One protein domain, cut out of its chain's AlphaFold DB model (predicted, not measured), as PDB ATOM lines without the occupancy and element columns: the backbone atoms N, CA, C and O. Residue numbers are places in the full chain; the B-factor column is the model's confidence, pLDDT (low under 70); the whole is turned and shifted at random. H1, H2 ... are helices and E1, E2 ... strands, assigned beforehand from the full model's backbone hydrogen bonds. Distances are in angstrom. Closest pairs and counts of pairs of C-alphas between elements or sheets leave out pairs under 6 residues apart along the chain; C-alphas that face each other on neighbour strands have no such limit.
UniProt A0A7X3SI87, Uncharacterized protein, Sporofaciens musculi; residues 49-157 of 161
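AT A GLANCE: This is residues 49 to 157 of the 161 residues of an uncharacterized protein of Sporofaciens musculi (UniProt A0A7X3SI87). A small antiparallel sheet of four strands, E1, E2, E6 and E5, stands in the middle, with helices H1 and H3 packed side by side with its strands over one face; toward the other end of the longest axis lies a group made of helix H2 and the small hairpin E3 and E4. The printed part has 109 residues, with three named helices and six named strands in the order H1 E1 E2 H2 E3 E4 E5 E6 H3. The larger sheet runs E1, E2, E6, E5, and both sheets are antiparallel throughout. The class is mixed, helices and strands; the whole is compact, with a radius of gyration of the C-alphas of 13.2 A, and rounded, spanning 38 by 30 by 23 A.

HOW THE PARTS SIT: H1, residues 54 to 63, is on the sheet of E1, residues 83 to 87, E2, residues 90 to 94, E6, residues 136 to 139, and E5, residues 131 to 133. It lies over E2 at a height over the sheet of 9.1 A and runs along the strands, at 20 degrees to E2 on the local plane. Residues 73 to 74 pair with residues 85 to 86 of E1, antiparallel. E1 and E2 form a hairpin, with N 85 and O 92 within hydrogen-bond range at 2.9 A. E2 and E6 are antiparallel neighbours, with N 93 and O 137 at 2.9 A. H2, residues 105 to 116, only grazes this sheet, with its residues 106 to 114. Its closest C-alphas to E3, residues 119 to 121, are those of Leu 113 and Ile 119, 5.5 A apart. E3 and E4, residues 126 to 128, form a hairpin, with N 121 and O 126 at 2.9 A. E4 runs on into E5 across a break of 2 residues, at 53 degrees. E5 and E6 form a hairpin, with N 131 and O 138 at 2.8 A. H3, residues 147 to 156, lies over E6 and E5 at a height over the sheet of 9.3 A, on the same face as H1: two layers, helices on one face of a sheet. H1 and H3 touch at a steep tilt of 53 degrees, opposite ways, their closest C-alphas being those of Leu 61 and Ala 153, 7.1 A apart. H2 and H3 are apart. In H1, H2 and H3 every O i to N i+4 pair is within hydrogen-bond range.

IN THESE COORDINATES: H1 begins at C-alpha 54, (-45.615, 34.145, 29.399), and measures 14.2 A from first to last C-alpha. E1 and E2 measure 13.4 A each, H2 15.7 A, E6 10.4 A and H3 14.2 A. H2 begins at C-alpha 105, (-50.296, 35.338, 49.083), and H3 ends at C-alpha 156, (-32.950, 41.101, 27.721).

THE WHOLE: The two C-alphas farthest apart, those of Gly 65 and Glu 103, are 38.0 A apart. The printed part has no cut. The link from H1 to E1, 19 residues, is long. The mean pLDDT of the printed part is 95.2, and no printed residue is under 70.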
ATOM      1  N   VAL A  49     -41.526  45.054  28.879       95.44
ATOM      2  CA  VAL A  49     -41.681  43.768  29.578       95.44
ATOM      3  C   VAL A  49     -43.016  43.626  30.318       95.44
ATOM      4  O   VAL A  49     -43.546  42.522  30.396       95.44
ATOM      5  N   TRP A  50     -43.606  44.716  30.815       95.25
ATOM      6  CA  TRP A  50     -44.887  44.680  31.533       95.25
ATOM      7  C   TRP A  50     -46.073  44.325  30.644       95.25
ATOM      8  O   TRP A  50     -47.054  43.769  31.123       95.25
ATOM      9  N   ASN A  51     -45.949  44.586  29.343       94.00
ATOM     10  CA  ASN A  51     -46.969  44.274  28.346       94.00
ATOM     11  C   ASN A  51     -46.739  42.915  27.673       94.00
ATOM     12  O   ASN A  51     -47.402  42.596  26.685       94.00
ATOM     13  N   LYS A  52     -45.765  42.136  28.156       96.25
ATOM     14  CA  LYS A  52     -45.442  40.823  27.610       96.25
ATOM     15  C   LYS A  52     -46.222  39.714  28.291       96.25
ATOM     16  O   LYS A  52     -46.589  39.793  29.460       96.25
ATOM     17  N   THR A  53     -46.427  38.641  27.543       96.56
ATOM     18  CA  THR A  53     -47.064  37.410  28.008       96.56
ATOM     19  C   THR A  53     -46.034  36.326  28.328       96.56
ATOM     20  O   THR A  53     -44.900  36.343  27.842       96.56
ATOM     21  N   VAL A  54     -46.443  35.333  29.124       96.62
ATOM     22  CA  VAL A  54     -45.615  34.145  29.399       96.62
ATOM     23  C   VAL A  54     -45.315  33.373  28.113       96.62
ATOM     24  O   VAL A  54     -44.198  32.891  27.945       96.62
ATOM     25  N   ASP A  55     -46.269  33.293  27.185       96.75
ATOM     26  CA  ASP A  55     -46.072  32.602  25.906       96.75
ATOM     27  C   ASP A  55     -45.028  33.309  25.026       96.75
ATOM     28  O   ASP A  55     -44.210  32.638  24.394       96.75
ATOM     29  N   GLU A  56     -44.988  34.648  25.022       97.56
ATOM     30  CA  GLU A  56     -43.923  35.410  24.353       97.56
ATOM     31  C   GLU A  56     -42.552  35.156  24.989       97.56
ATOM     32  O   GLU A  56     -41.572  34.986  24.264       97.56
ATOM     33  N   LEU A  57     -42.473  35.098  26.325       97.50
ATOM     34  CA  LEU A  57     -41.228  34.781  27.028       97.50
ATOM     35  C   LEU A  57     -40.731  33.377  26.675       97.50
ATOM     36  O   LEU A  57     -39.564  33.198  26.331       97.50
ATOM     37  N   VAL A  58     -41.616  32.380  26.738       97.06
ATOM     38  CA  VAL A  58     -41.281  30.987  26.417       97.06
ATOM     39  C   VAL A  58     -40.823  30.873  24.966       97.06
ATOM     40  O   VAL A  58     -39.764  30.301  24.719       97.06
ATOM     41  N   SER A  59     -41.553  31.479  24.026       97.25
ATOM     42  CA  SER A  59     -41.188  31.467  22.603       97.25
ATOM     43  C   SER A  59     -39.816  32.106  22.374       97.25
ATOM     44  O   SER A  59     -38.974  31.536  21.689       97.25
ATOM     45  N   PHE A  60     -39.542  33.248  23.011       97.44
ATOM     46  CA  PHE A  60     -38.256  33.939  22.912       97.44
ATOM     47  C   PHE A  60     -37.075  33.099  23.430       97.44
ATOM     48  O   PHE A  60     -35.988  33.119  22.847       97.44
ATOM     49  N   LEU A  61     -37.262  32.365  24.530       97.44
ATOM     50  CA  LEU A  61     -36.228  31.486  25.082       97.44
ATOM     51  C   LEU A  61     -36.047  30.213  24.238       97.44
ATOM     52  O   LEU A  61     -34.913  29.767  24.036       97.44
ATOM     53  N   GLU A  62     -37.136  29.652  23.714       96.88
ATOM     54  CA  GLU A  62     -37.117  28.476  22.838       96.88
ATOM     55  C   GLU A  62     -36.450  28.778  21.487       96.88
ATOM     56  O   GLU A  62     -35.601  28.011  21.038       96.88
ATOM     57  N   GLU A  63     -36.734  29.929  20.868       97.19
ATOM     58  CA  GLU A  63     -36.088  30.369  19.619       97.19
ATOM     59  C   GLU A  63     -34.560  30.479  19.746       97.19
ATOM     60  O   GLU A  63     -33.825  30.281  18.776       97.19
ATOM     61  N   LYS A  64     -34.066  30.768  20.955       96.62
ATOM     62  CA  LYS A  64     -32.633  30.804  21.277       96.62
ATOM     63  C   LYS A  64     -32.051  29.427  21.613       96.62
ATOM     64  O   LYS A  64     -30.848  29.333  21.847       96.62
ATOM     65  N   GLY A  65     -32.871  28.376  21.637       97.44
ATOM     66  CA  GLY A  65     -32.474  27.013  21.995       97.44
ATOM     67  C   GLY A  65     -32.107  26.853  23.469       97.44
ATOM     68  O   GLY A  65     -31.308  25.980  23.804       97.44
ATOM     69  N   LEU A  66     -32.626  27.724  24.340       98.00
ATOM     70  CA  LEU A  66     -32.324  27.709  25.775       98.00
ATOM     71  C   LEU A  66     -33.296  26.821  26.555       98.00
ATOM     72  O   LEU A  66     -32.938  26.296  27.603       98.00
ATOM     73  N   ILE A  67     -34.510  26.636  26.047       97.44
ATOM     74  CA  ILE A  67     -35.508  25.717  26.599       97.44
ATOM     75  C   ILE A  67     -36.199  24.963  25.461       97.44
ATOM     76  O   ILE A  67     -36.197  25.437  24.325       97.44
ATOM     77  N   HIS A  68     -36.828  23.835  25.776       96.31
ATOM     78  CA  HIS A  68     -37.578  23.026  24.815       96.31
ATOM     79  C   HIS A  68     -39.032  22.862  25.258       96.31
ATOM     80  O   HIS A  68     -39.294  22.428  26.384       96.31
ATOM     81  N   ALA A  69     -39.998  23.174  24.386       90.75
ATOM     82  CA  ALA A  69     -41.418  23.115  24.740       90.75
ATOM     83  C   ALA A  69     -41.917  21.709  25.124       90.75
ATOM     84  O   ALA A  69     -42.898  21.584  25.861       90.75
ATOM     85  N   ASP A  70     -41.258  20.645  24.660       93.88
ATOM     86  CA  ASP A  70     -41.598  19.257  24.996       93.88
ATOM     87  C   ASP A  70     -41.248  18.877  26.447       93.88
ATOM     88  O   ASP A  70     -41.832  17.941  26.993       93.88
ATOM     89  N   SER A  71     -40.372  19.644  27.101       95.25
ATOM     90  CA  SER A  71     -40.004  19.478  28.512       95.25
ATOM     91  C   SER A  71     -40.980  20.145  29.498       95.25
ATOM     92  O   SER A  71     -40.763  20.093  30.713       95.25
ATOM     93  N   LYS A  72     -42.054  20.775  28.997       97.38
ATOM     94  CA  LYS A  72     -42.988  21.577  29.798       97.38
ATOM     95  C   LYS A  72     -43.618  20.783  30.939       97.38
ATOM     96  O   LYS A  72     -44.306  19.784  30.731       97.38
ATOM     97  N   VAL A  73     -43.515  21.332  32.144       97.88
ATOM     98  CA  VAL A  73     -44.253  20.890  33.329       97.88
ATOM     99  C   VAL A  73     -44.944  22.092  33.966       97.88
ATOM    100  O   VAL A  73     -44.304  23.099  34.255       97.88
ATOM    101  N   THR A  74     -46.248  21.990  34.218       97.50
ATOM    102  CA  THR A  74     -46.971  22.984  35.025       97.50
ATOM    103  C   THR A  74     -46.729  22.699  36.502       97.50
ATOM    104  O   THR A  74     -46.977  21.584  36.967       97.50
ATOM    105  N   LEU A  75     -46.234  23.694  37.232       96.06
ATOM    106  CA  LEU A  75     -46.005  23.611  38.672       96.06
ATOM    107  C   LEU A  75     -47.225  24.138  39.439       96.06
ATOM    108  O   LEU A  75     -48.093  24.805  38.877       96.06
ATOM    109  N   SER A  76     -47.289  23.837  40.737       94.38
ATOM    110  CA  SER A  76     -48.278  24.466  41.614       94.38
ATOM    111  C   SER A  76     -47.944  25.947  41.771       94.38
ATOM    112  O   SER A  76     -46.832  26.277  42.170       94.38
ATOM    113  N   ALA A  77     -48.903  26.815  41.459       94.75
ATOM    114  CA  ALA A  77     -48.747  28.265  41.563       94.75
ATOM    115  C   ALA A  77     -49.474  28.857  42.786       94.75
ATOM    116  O   ALA A  77     -49.130  29.953  43.219       94.75
ATOM    117  N   GLU A  78     -50.434  28.117  43.359       93.38
ATOM    118  CA  GLU A  78     -51.213  28.519  44.539       93.38
ATOM    119  C   GLU A  78     -50.289  28.985  45.663       93.38
ATOM    120  O   GLU A  78     -49.344  28.269  46.004       93.38
ATOM    121  N   GLY A  79     -50.550  30.183  46.195       91.62
ATOM    122  CA  GLY A  79     -49.781  30.804  47.272       91.62
ATOM    123  C   GLY A  79     -48.394  31.319  46.873       91.62
ATOM    124  O   GLY A  79     -47.610  31.671  47.750       91.62
ATOM    125  N   LEU A  80     -48.060  31.329  45.578       94.88
ATOM    126  CA  LEU A  80     -46.753  31.752  45.066       94.88
ATOM    127  C   LEU A  80     -46.871  32.774  43.933       94.88
ATOM    128  O   LEU A  80     -46.275  33.841  44.014       94.88
ATOM    129  N   CYS A  81     -47.595  32.449  42.862       97.19
ATOM    130  CA  CYS A  81     -47.722  33.290  41.670       97.19
ATOM    131  C   CYS A  81     -48.992  32.954  40.874       97.19
ATOM    132  O   CYS A  81     -49.719  32.024  41.207       97.19
ATOM    133  N   THR A  82     -49.271  33.692  39.800       98.06
ATOM    134  CA  THR A  82     -50.426  33.402  38.932       98.06
ATOM    135  C   THR A  82     -50.176  32.179  38.050       98.06
ATOM    136  O   THR A  82     -51.083  31.378  37.819       98.06
ATOM    137  N   LEU A  83     -48.948  32.017  37.548       98.38
ATOM    138  CA  LEU A  83     -48.560  30.880  36.720       98.38
ATOM    139  C   LEU A  83     -47.111  30.475  36.990       98.38
ATOM    140  O   LEU A  83     -46.209  31.307  36.915       98.38
ATOM    141  N   ALA A  84     -46.902  29.178  37.216       98.12
ATOM    142  CA  ALA A  84     -45.591  28.569  37.382       98.12
ATOM    143  C   ALA A  84     -45.386  27.457  36.346       98.12
ATOM    144  O   ALA A  84     -46.149  26.487  36.282       98.12
ATOM    145  N   LEU A  85     -44.344  27.586  35.529       98.12
ATOM    146  CA  LEU A  85     -43.971  26.622  34.497       98.12
ATOM    147  C   LEU A  85     -42.531  26.175  34.695       98.12
ATOM    148  O   LEU A  85     -41.702  26.936  35.177       98.12
ATOM    149  N   LYS A  86     -42.220  24.958  34.266       98.00
ATOM    150  CA  LYS A  86     -40.859  24.438  34.231       98.00
ATOM    151  C   LYS A  86     -40.534  23.879  32.856       98.00
ATOM    152  O   LYS A  86     -41.337  23.124  32.314       98.00
ATOM    153  N   TYR A  87     -39.353  24.213  32.351       97.69
ATOM    154  CA  TYR A  87     -38.784  23.689  31.110       97.69
ATOM    155  C   TYR A  87     -37.322  23.334  31.356       97.69
ATOM    156  O   TYR A  87     -36.581  24.158  31.880       97.69
ATOM    157  N   ASP A  88     -36.910  22.106  31.045       96.38
ATOM    158  CA  ASP A  88     -35.522  21.633  31.204       96.38
ATOM    159  C   ASP A  88     -34.901  21.900  32.596       96.38
ATOM    160  O   ASP A  88     -33.691  22.055  32.748       96.38
ATOM    161  N   GLY A  89     -35.742  21.994  33.634       96.88
ATOM    162  CA  GLY A  89     -35.331  22.325  35.002       96.88
ATOM    163  C   GLY A  89     -35.295  23.821  35.349       96.88
ATOM    164  O   GLY A  89     -35.191  24.145  36.531       96.88
ATOM    165  N   ALA A  90     -35.439  24.725  34.376       97.94
ATOM    166  CA  ALA A  90     -35.663  26.151  34.609       97.94
ATOM    167  C   ALA A  90     -37.128  26.401  34.981       97.94
ATOM    168  O   ALA A  90     -38.030  25.993  34.248       97.94
ATOM    169  N   GLU A  91     -37.370  27.080  36.099       98.06
ATOM    170  CA  GLU A  91     -38.711  27.455  36.546       98.06
ATOM    171  C   GLU A  91     -38.984  28.925  36.224       98.06
ATOM    172  O   GLU A  91     -38.182  29.806  36.534       98.06
ATOM    173  N   ILE A  92     -40.121  29.179  35.587       98.25
ATOM    174  CA  ILE A  92     -40.615  30.496  35.203       98.25
ATOM    175  C   ILE A  92     -41.866  30.770  36.026       98.25
ATOM    176  O   ILE A  92     -42.828  29.999  35.978       98.25
ATOM    177  N   TYR A  93     -41.858  31.888  36.741       98.31
ATOM    178  CA  TYR A  93     -42.990  32.386  37.511       98.31
ATOM    179  C   TYR A  93     -43.505  33.683  36.896       98.31
ATOM    180  O   TYR A  93     -42.720  34.508  36.423       98.31
ATOM    181  N   TRP A  94     -44.819  33.871  36.922       98.50
ATOM    182  CA  TRP A  94     -45.471  35.081  36.433       98.50
ATOM    183  C   TRP A  94     -46.601  35.521  37.358       98.50
ATOM    184  O   TRP A  94     -47.366  34.689  37.854       98.50
ATOM    185  N   TRP A  95     -46.708  36.834  37.557       98.19
ATOM    186  CA  TRP A  95     -47.738  37.471  38.372       98.19
ATOM    187  C   TRP A  95     -48.596  38.416  37.537       98.19
ATOM    188  O   TRP A  95     -48.110  39.404  36.987       98.19
ATOM    189  N   ASP A  96     -49.896  38.149  37.522       97.06
ATOM    190  CA  ASP A  96     -50.915  39.031  36.962       97.06
ATOM    191  C   ASP A  96     -51.312  40.101  37.986       97.06
ATOM    192  O   ASP A  96     -52.365  40.042  38.624       97.06
ATOM    193  N   LEU A  97     -50.417  41.064  38.208       95.50
ATOM    194  CA  LEU A  97     -50.572  42.062  39.272       95.50
ATOM    195  C   LEU A  97     -51.793  42.975  39.096       95.50
ATOM    196  O   LEU A  97     -52.199  43.615  40.063       95.50
ATOM    197  N   GLU A  98     -52.375  43.046  37.897       94.12
ATOM    198  CA  GLU A  98     -53.603  43.808  37.646       94.12
ATOM    199  C   GLU A  98     -54.846  43.103  38.202       94.12
ATOM    200  O   GLU A  98     -55.808  43.763  38.596       94.12
ATOM    201  N   ASN A  99     -54.820  41.768  38.248       96.38
ATOM    202  CA  ASN A  99     -55.954  40.943  38.662       96.38
ATOM    203  C   ASN A  99     -55.764  40.287  40.039       96.38
ATOM    204  O   ASN A  99     -56.731  39.778  40.612       96.38
ATOM    205  N   LEU A 100     -54.546  40.297  40.587       96.75
ATOM    206  CA  LEU A 100     -54.272  39.823  41.941       96.75
ATOM    207  C   LEU A 100     -54.771  40.819  42.996       96.75
ATOM    208  O   LEU A 100     -54.566  42.028  42.896       96.75
ATOM    209  N   ALA A 101     -55.400  40.292  44.047       97.12
ATOM    210  CA  ALA A 101     -55.751  41.091  45.213       97.12
ATOM    211  C   ALA A 101     -54.464  41.457  45.983       97.12
ATOM    212  O   ALA A 101     -53.651  40.563  46.222       97.12
ATOM    213  N   PRO A 102     -54.257  42.720  46.403       95.38
ATOM    214  CA  PRO A 102     -53.039  43.123  47.110       95.38
ATOM    215  C   PRO A 102     -52.750  42.315  48.381       95.38
ATOM    216  O   PRO A 102     -51.599  42.164  48.774       95.38
ATOM    217  N   GLU A 103     -53.787  41.799  49.038       95.06
ATOM    218  CA  GLU A 103     -53.697  40.956  50.229       95.06
ATOM    219  C   GLU A 103     -53.478  39.462  49.940       95.06
ATOM    220  O   GLU A 103     -53.370  38.689  50.889       95.06
ATOM    221  N   SER A 104     -53.449  39.040  48.671       95.62
ATOM    222  CA  SER A 104     -53.249  37.634  48.315       95.62
ATOM    223  C   SER A 104     -51.804  37.200  48.544       95.62
ATOM    224  O   SER A 104     -50.867  37.990  48.400       95.62
ATOM    225  N   ASP A 105     -51.620  35.918  48.855       95.12
ATOM    226  CA  ASP A 105     -50.296  35.338  49.083       95.12
ATOM    227  C   ASP A 105     -49.398  35.482  47.839       95.12
ATOM    228  O   ASP A 105     -48.212  35.779  47.958       95.12
ATOM    229  N   GLU A 106     -49.962  35.369  46.633       96.62
ATOM    230  CA  GLU A 106     -49.240  35.571  45.374       96.62
ATOM    231  C   GLU A 106     -48.739  37.012  45.220       96.62
ATOM    232  O   GLU A 106     -47.588  37.222  44.836       96.62
ATOM    233  N   TYR A 107     -49.573  38.015  45.527       96.50
ATOM    234  CA  TYR A 107     -49.153  39.417  45.467       96.50
ATOM    235  C   TYR A 107     -48.048  39.695  46.492       96.50
ATOM    236  O   TYR A 107     -47.051  40.348  46.188       96.50
ATOM    237  N   GLN A 108     -48.181  39.143  47.700       95.12
ATOM    238  CA  GLN A 108     -47.169  39.278  48.747       95.12
ATOM    239  C   GLN A 108     -45.853  38.571  48.388       95.12
ATOM    240  O   GLN A 108     -44.779  39.095  48.686       95.12
ATOM    241  N   ALA A 109     -45.905  37.432  47.695       95.56
ATOM    242  CA  ALA A 109     -44.716  36.762  47.174       95.56
ATOM    243  C   ALA A 109     -43.988  37.626  46.129       95.56
ATOM    244  O   ALA A 109     -42.763  37.756  46.194       95.56
ATOM    245  N   TYR A 110     -44.727  38.276  45.221       95.69
ATOM    246  CA  TYR A 110     -44.148  39.244  44.284       95.69
ATOM    247  C   TYR A 110     -43.480  40.415  45.014       95.69
ATOM    248  O   TYR A 110     -42.341  40.773  44.712       95.69
ATOM    249  N   GLU A 111     -44.156  40.994  46.006       94.12
ATOM    250  CA  GLU A 111     -43.619  42.119  46.773       94.12
ATOM    251  C   GLU A 111     -42.379  41.730  47.585       94.12
ATOM    252  O   GLU A 111     -41.413  42.496  47.636       94.12
ATOM    253  N   SER A 112     -42.349  40.525  48.160       93.62
ATOM    254  CA  SER A 112     -41.150  39.982  48.807       93.62
ATOM    255  C   SER A 112     -39.997  39.873  47.812       93.62
ATOM    256  O   SER A 112     -38.901  40.362  48.087       93.62
ATOM    257  N   LEU A 113     -40.247  39.330  46.615       94.94
ATOM    258  CA  LEU A 113     -39.230  39.252  45.572       94.94
ATOM    259  C   LEU A 113     -38.740  40.644  45.150       94.94
ATOM    260  O   LEU A 113     -37.538  40.861  45.004       94.94
ATOM    261  N   ARG A 114     -39.653  41.601  44.965       92.50
ATOM    262  CA  ARG A 114     -39.335  42.972  44.546       92.50
ATOM    263  C   ARG A 114     -38.491  43.710  45.582       92.50
ATOM    264  O   ARG A 114     -37.563  44.423  45.210       92.50
ATOM    265  N   THR A 115     -38.831  43.566  46.860       90.81
ATOM    266  CA  THR A 115     -38.229  44.346  47.950       90.81
ATOM    267  C   THR A 115     -36.995  43.684  48.552       90.81
ATOM    268  O   THR A 115     -36.042  44.381  48.888       90.81
ATOM    269  N   LYS A 116     -36.987  42.352  48.659       90.69
ATOM    270  CA  LYS A 116     -35.924  41.581  49.323       90.69
ATOM    271  C   LYS A 116     -35.080  40.747  48.363       90.69
ATOM    272  O   LYS A 116     -34.005  40.298  48.740       90.69
ATOM    273  N   GLY A 117     -35.542  40.531  47.130       92.19
ATOM    274  CA  GLY A 117     -34.877  39.633  46.180       92.19
ATOM    275  C   GLY A 117     -35.116  38.148  46.463       92.19
ATOM    276  O   GLY A 117     -34.448  37.300  45.875       92.19
ATOM    277  N   GLU A 118     -36.060  37.824  47.346       93.06
ATOM    278  CA  GLU A 118     -36.337  36.459  47.782       93.06
ATOM    279  C   GLU A 118     -37.833  36.215  47.997       93.06
ATOM    280  O   GLU A 118     -38.614  37.137  48.246       93.06
ATOM    281  N   ILE A 119     -38.218  34.945  47.946       93.62
ATOM    282  CA  ILE A 119     -39.555  34.472  48.288       93.62
ATOM    283  C   ILE A 119     -39.409  33.395  49.356       93.62
ATOM    284  O   ILE A 119     -38.726  32.393  49.133       93.62
ATOM    285  N   ASP A 120     -40.074  33.581  50.494       90.00
ATOM    286  CA  ASP A 120     -40.296  32.505  51.460       90.00
ATOM    287  C   ASP A 120     -41.523  31.702  51.036       90.00
ATOM    288  O   ASP A 120     -42.660  32.168  51.154       90.00
ATOM    289  N   LEU A 121     -41.293  30.500  50.513       84.50
ATOM    290  CA  LEU A 121     -42.365  29.631  50.058       84.50
ATOM    291  C   LEU A 121     -43.296  29.302  51.228       84.50
ATOM    292  O   LEU A 121     -42.920  28.602  52.173       84.50
ATOM    293  N   TYR A 122     -44.532  29.796  51.133       77.62
ATOM    294  CA  TYR A 122     -45.617  29.535  52.081       77.62
ATOM    295  C   TYR A 122     -45.329  29.971  53.528       77.62
ATOM    296  O   TYR A 122     -45.949  29.454  54.458       77.62
ATOM    297  N   GLY A 123     -44.359  30.870  53.744       74.75
ATOM    298  CA  GLY A 123     -43.912  31.255  55.090       74.75
ATOM    299  C   GLY A 123     -43.328  30.087  55.898       74.75
ATOM    300  O   GLY A 123     -43.346  30.106  57.131       74.75
ATOM    301  N   ALA A 124     -42.875  29.032  55.215       80.06
ATOM    302  CA  ALA A 124     -42.366  27.812  55.833       80.06
ATOM    303  C   ALA A 124     -40.855  27.879  56.129       80.06
ATOM    304  O   ALA A 124     -40.281  26.898  56.611       80.06
ATOM    305  N   GLY A 125     -40.201  29.006  55.827       81.38
ATOM    306  CA  GLY A 125     -38.753  29.184  55.912       81.38
ATOM    307  C   GLY A 125     -37.994  28.567  54.736       81.38
ATOM    308  O   GLY A 125     -36.785  28.354  54.833       81.38
ATOM    309  N   THR A 126     -38.683  28.240  53.637       87.56
ATOM    310  CA  THR A 126     -38.043  27.719  52.421       87.56
ATOM    311  C   THR A 126     -37.831  28.874  51.456       87.56
ATOM    312  O   THR A 126     -38.729  29.237  50.704       87.56
ATOM    313  N   ILE A 127     -36.633  29.452  51.495       91.62
ATOM    314  CA  ILE A 127     -36.298  30.648  50.724       91.62
ATOM    315  C   ILE A 127     -35.806  30.277  49.323       91.62
ATOM    316  O   ILE A 127     -34.856  29.503  49.176       91.62
ATOM    317  N   ILE A 128     -36.412  30.874  48.298       94.06
ATOM    318  CA  ILE A 128     -35.898  30.880  46.924       94.06
ATOM    319  C   ILE A 128     -35.521  32.302  46.506       94.06
ATOM    320  O   ILE A 128     -36.147  33.272  46.922       94.06
ATOM    321  N   MET A 129     -34.502  32.427  45.656       94.31
ATOM    322  CA  MET A 129     -33.983  33.712  45.168       94.31
ATOM    323  C   MET A 129     -34.013  33.745  43.632       94.31
ATOM    324  O   MET A 129     -32.963  33.647  42.992       94.31
ATOM    325  N   PRO A 130     -35.204  33.784  43.008       96.25
ATOM    326  CA  PRO A 130     -35.302  33.823  41.558       96.25
ATOM    327  C   PRO A 130     -34.849  35.182  41.009       96.25
ATOM    328  O   PRO A 130     -34.987  36.228  41.646       96.25
ATOM    329  N   LYS A 131     -34.343  35.191  39.777       96.31
ATOM    330  CA  LYS A 131     -34.026  36.421  39.057       96.31
ATOM    331  C   LYS A 131     -35.316  37.063  38.561       96.31
ATOM    332  O   LYS A 131     -36.089  36.411  37.874       96.31
ATOM    333  N   LYS A 132     -35.541  38.343  38.859       95.25
ATOM    334  CA  LYS A 132     -36.736  39.092  38.429       95.25
ATOM    335  C   LYS A 132     -36.501  39.871  37.127       95.25
ATOM    336  O   LYS A 132     -35.436  40.470  36.966       95.25
ATOM    337  N   ASN A 133     -37.515  39.940  36.263       95.69
ATOM    338  CA  ASN A 133     -37.621  40.882  35.143       95.69
ATOM    339  C   ASN A 133     -39.099  41.269  34.936       95.69
ATOM    340  O   ASN A 133     -39.904  40.439  34.520       95.69
ATOM    341  N   GLY A 134     -39.470  42.512  35.268       95.00
ATOM    342  CA  GLY A 134     -40.874  42.947  35.277       95.00
ATOM    343  C   GLY A 134     -41.773  42.026  36.126       95.00
ATOM    344  O   GLY A 134     -41.376  41.696  37.248       95.00
ATOM    345  N   PRO A 135     -42.931  41.567  35.597       97.12
ATOM    346  CA  PRO A 135     -43.847  40.651  36.285       97.12
ATOM    347  C   PRO A 135     -43.399  39.179  36.227       97.12
ATOM    348  O   PRO A 135     -44.166  38.289  36.594       97.12
ATOM    349  N   PHE A 136     -42.192  38.902  35.729       98.12
ATOM    350  CA  PHE A 136     -41.651  37.555  35.587       98.12
ATOM    351  C   PHE A 136     -40.516  37.307  36.573       98.12
ATOM    352  O   PHE A 136     -39.745  38.210  36.917       98.12
ATOM    353  N   ALA A 137     -40.347  36.044  36.949       98.19
ATOM    354  CA  ALA A 137     -39.161  35.586  37.644       98.19
ATOM    355  C   ALA A 137     -38.676  34.238  37.110       98.19
ATOM    356  O   ALA A 137     -39.450  33.443  36.580       98.19
ATOM    357  N   LEU A 138     -37.379  34.002  37.263       98.31
ATOM    358  CA  LEU A 138     -36.674  32.850  36.734       98.31
ATOM    359  C   LEU A 138     -35.834  32.200  37.833       98.31
ATOM    360  O   LEU A 138     -34.964  32.845  38.421       98.31
ATOM    361  N   LEU A 139     -36.056  30.912  38.083       97.75
ATOM    362  CA  LEU A 139     -35.265  30.107  39.008       97.75
ATOM    363  C   LEU A 139     -34.555  28.982  38.251       97.75
ATOM    364  O   LEU A 139     -35.184  28.201  37.544       97.75
ATOM    365  N   LEU A 140     -33.237  28.878  38.427       97.56
ATOM    366  CA  LEU A 140     -32.388  27.948  37.669       97.56
ATOM    367  C   LEU A 140     -31.743  26.857  38.525       97.56
ATOM    368  O   LEU A 140     -30.797  26.213  38.083       97.56
ATOM    369  N   THR A 141     -32.257  26.616  39.733       93.69
ATOM    370  CA  THR A 141     -31.702  25.641  40.687       93.69
ATOM    371  C   THR A 141     -31.491  24.250  40.082       93.69
ATOM    372  O   THR A 141     -30.530  23.572  40.440       93.69
ATOM    373  N   TYR A 142     -32.373  23.830  39.170       95.25
ATOM    374  CA  TYR A 142     -32.340  22.510  38.535       95.25
ATOM    375  C   TYR A 142     -32.122  22.565  37.021       95.25
ATOM    376  O   TYR A 142     -32.265  21.541  36.360       95.25
ATOM    377  N   TYR A 143     -31.819  23.738  36.462       97.25
ATOM    378  CA  TYR A 143     -31.614  23.880  35.026       97.25
ATOM    379  C   TYR A 143     -30.267  23.277  34.617       97.25
ATOM    380  O   TYR A 143     -29.231  23.606  35.193       97.25
ATOM    381  N   GLU A 144     -30.283  22.390  33.622       90.12
ATOM    382  CA  GLU A 144     -29.091  21.637  33.197       90.12
ATOM    383  C   GLU A 144     -28.363  22.258  31.989       90.12
ATOM    384  O   GLU A 144     -27.287  21.793  31.610       90.12
ATOM    385  N   GLY A 145     -28.938  23.298  31.372       95.50
ATOM    386  CA  GLY A 145     -28.373  23.974  30.201       95.50
ATOM    387  C   GLY A 145     -27.402  25.118  30.532       95.50
ATOM    388  O   GLY A 145     -26.779  25.169  31.593       95.50
ATOM    389  N   ASP A 146     -27.259  26.067  29.601       97.38
ATOM    390  CA  ASP A 146     -26.387  27.237  29.778       97.38
ATOM    391  C   ASP A 146     -27.067  28.304  30.651       97.38
ATOM    392  O   ASP A 146     -27.798  29.174  30.170       97.38
ATOM    393  N   VAL A 147     -26.821  28.219  31.962       97.44
ATOM    394  CA  VAL A 147     -27.365  29.127  32.986       97.44
ATOM    395  C   VAL A 147     -27.098  30.597  32.648       97.44
ATOM    396  O   VAL A 147     -28.001  31.425  32.761       97.44
ATOM    397  N   GLN A 148     -25.881  30.935  32.207       97.12
ATOM    398  CA  GLN A 148     -25.505  32.327  31.947       97.12
ATOM    399  C   GLN A 148     -26.216  32.870  30.712       97.12
ATOM    400  O   GLN A 148     -26.682  34.011  30.718       97.12
ATOM    401  N   ALA A 149     -26.308  32.062  29.653       98.00
ATOM    402  CA  ALA A 149     -27.028  32.450  28.449       98.00
ATOM    403  C   ALA A 149     -28.524  32.633  28.727       98.00
ATOM    404  O   ALA A 149     -29.115  33.598  28.236       98.00
ATOM    405  N   LEU A 150     -29.120  31.760  29.546       98.25
ATOM    406  CA  LEU A 150     -30.536  31.834  29.885       98.25
ATOM    407  C   LEU A 150     -30.853  33.030  30.790       98.25
ATOM    408  O   LEU A 150     -31.752  33.798  30.455       98.25
ATOM    409  N   GLU A 151     -30.083  33.284  31.854       97.25
ATOM    410  CA  GLU A 151     -30.258  34.502  32.665       97.25
ATOM    411  C   GLU A 151     -30.089  35.780  31.839       97.25
ATOM    412  O   GLU A 151     -30.859  36.728  31.996       97.25
ATOM    413  N   LYS A 152     -29.092  35.813  30.945       97.31
ATOM    414  CA  LYS A 152     -28.844  36.963  30.071       97.31
ATOM    415  C   LYS A 152     -30.019  37.200  29.127       97.31
ATOM    416  O   LYS A 152     -30.513  38.321  29.059       97.31
ATOM    417  N   ALA A 153     -30.495  36.155  28.450       97.69
ATOM    418  CA  ALA A 153     -31.660  36.248  27.577       97.69
ATOM    419  C   ALA A 153     -32.904  36.688  28.361       97.69
ATOM    420  O   ALA A 153     -33.609  37.597  27.935       97.69
ATOM    421  N   PHE A 154     -33.143  36.107  29.538       97.75
ATOM    422  CA  PHE A 154     -34.255  36.493  30.400       97.75
ATOM    423  C   PHE A 154     -34.195  37.969  30.807       97.75
ATOM    424  O   PHE A 154     -35.225  38.632  30.801       97.75
ATOM    425  N   GLY A 155     -33.012  38.510  31.114       95.56
ATOM    426  CA  GLY A 155     -32.840  39.936  31.407       95.56
ATOM    427  C   GLY A 155     -33.034  40.857  30.195       95.56
ATOM    428  O   GLY A 155     -33.461  41.995  30.360       95.56
ATOM    429  N   GLU A 156     -32.739  40.376  28.985       95.31
ATOM    430  CA  GLU A 156     -32.950  41.101  27.721       95.31
ATOM    431  C   GLU A 156     -34.418  41.074  27.261       95.31
ATOM    432  O   GLU A 156     -34.848  41.934  26.491       95.31
ATOM    433  N   PHE A 157     -35.211  40.109  27.738       96.00
ATOM    434  CA  PHE A 157     -36.617  39.990  27.374       96.00
ATOM    435  C   PHE A 157     -37.406  41.254  27.744       96.00
ATOM    436  O   PHE A 157     -37.357  41.735  28.878       96.00
TER     437      PHE A 157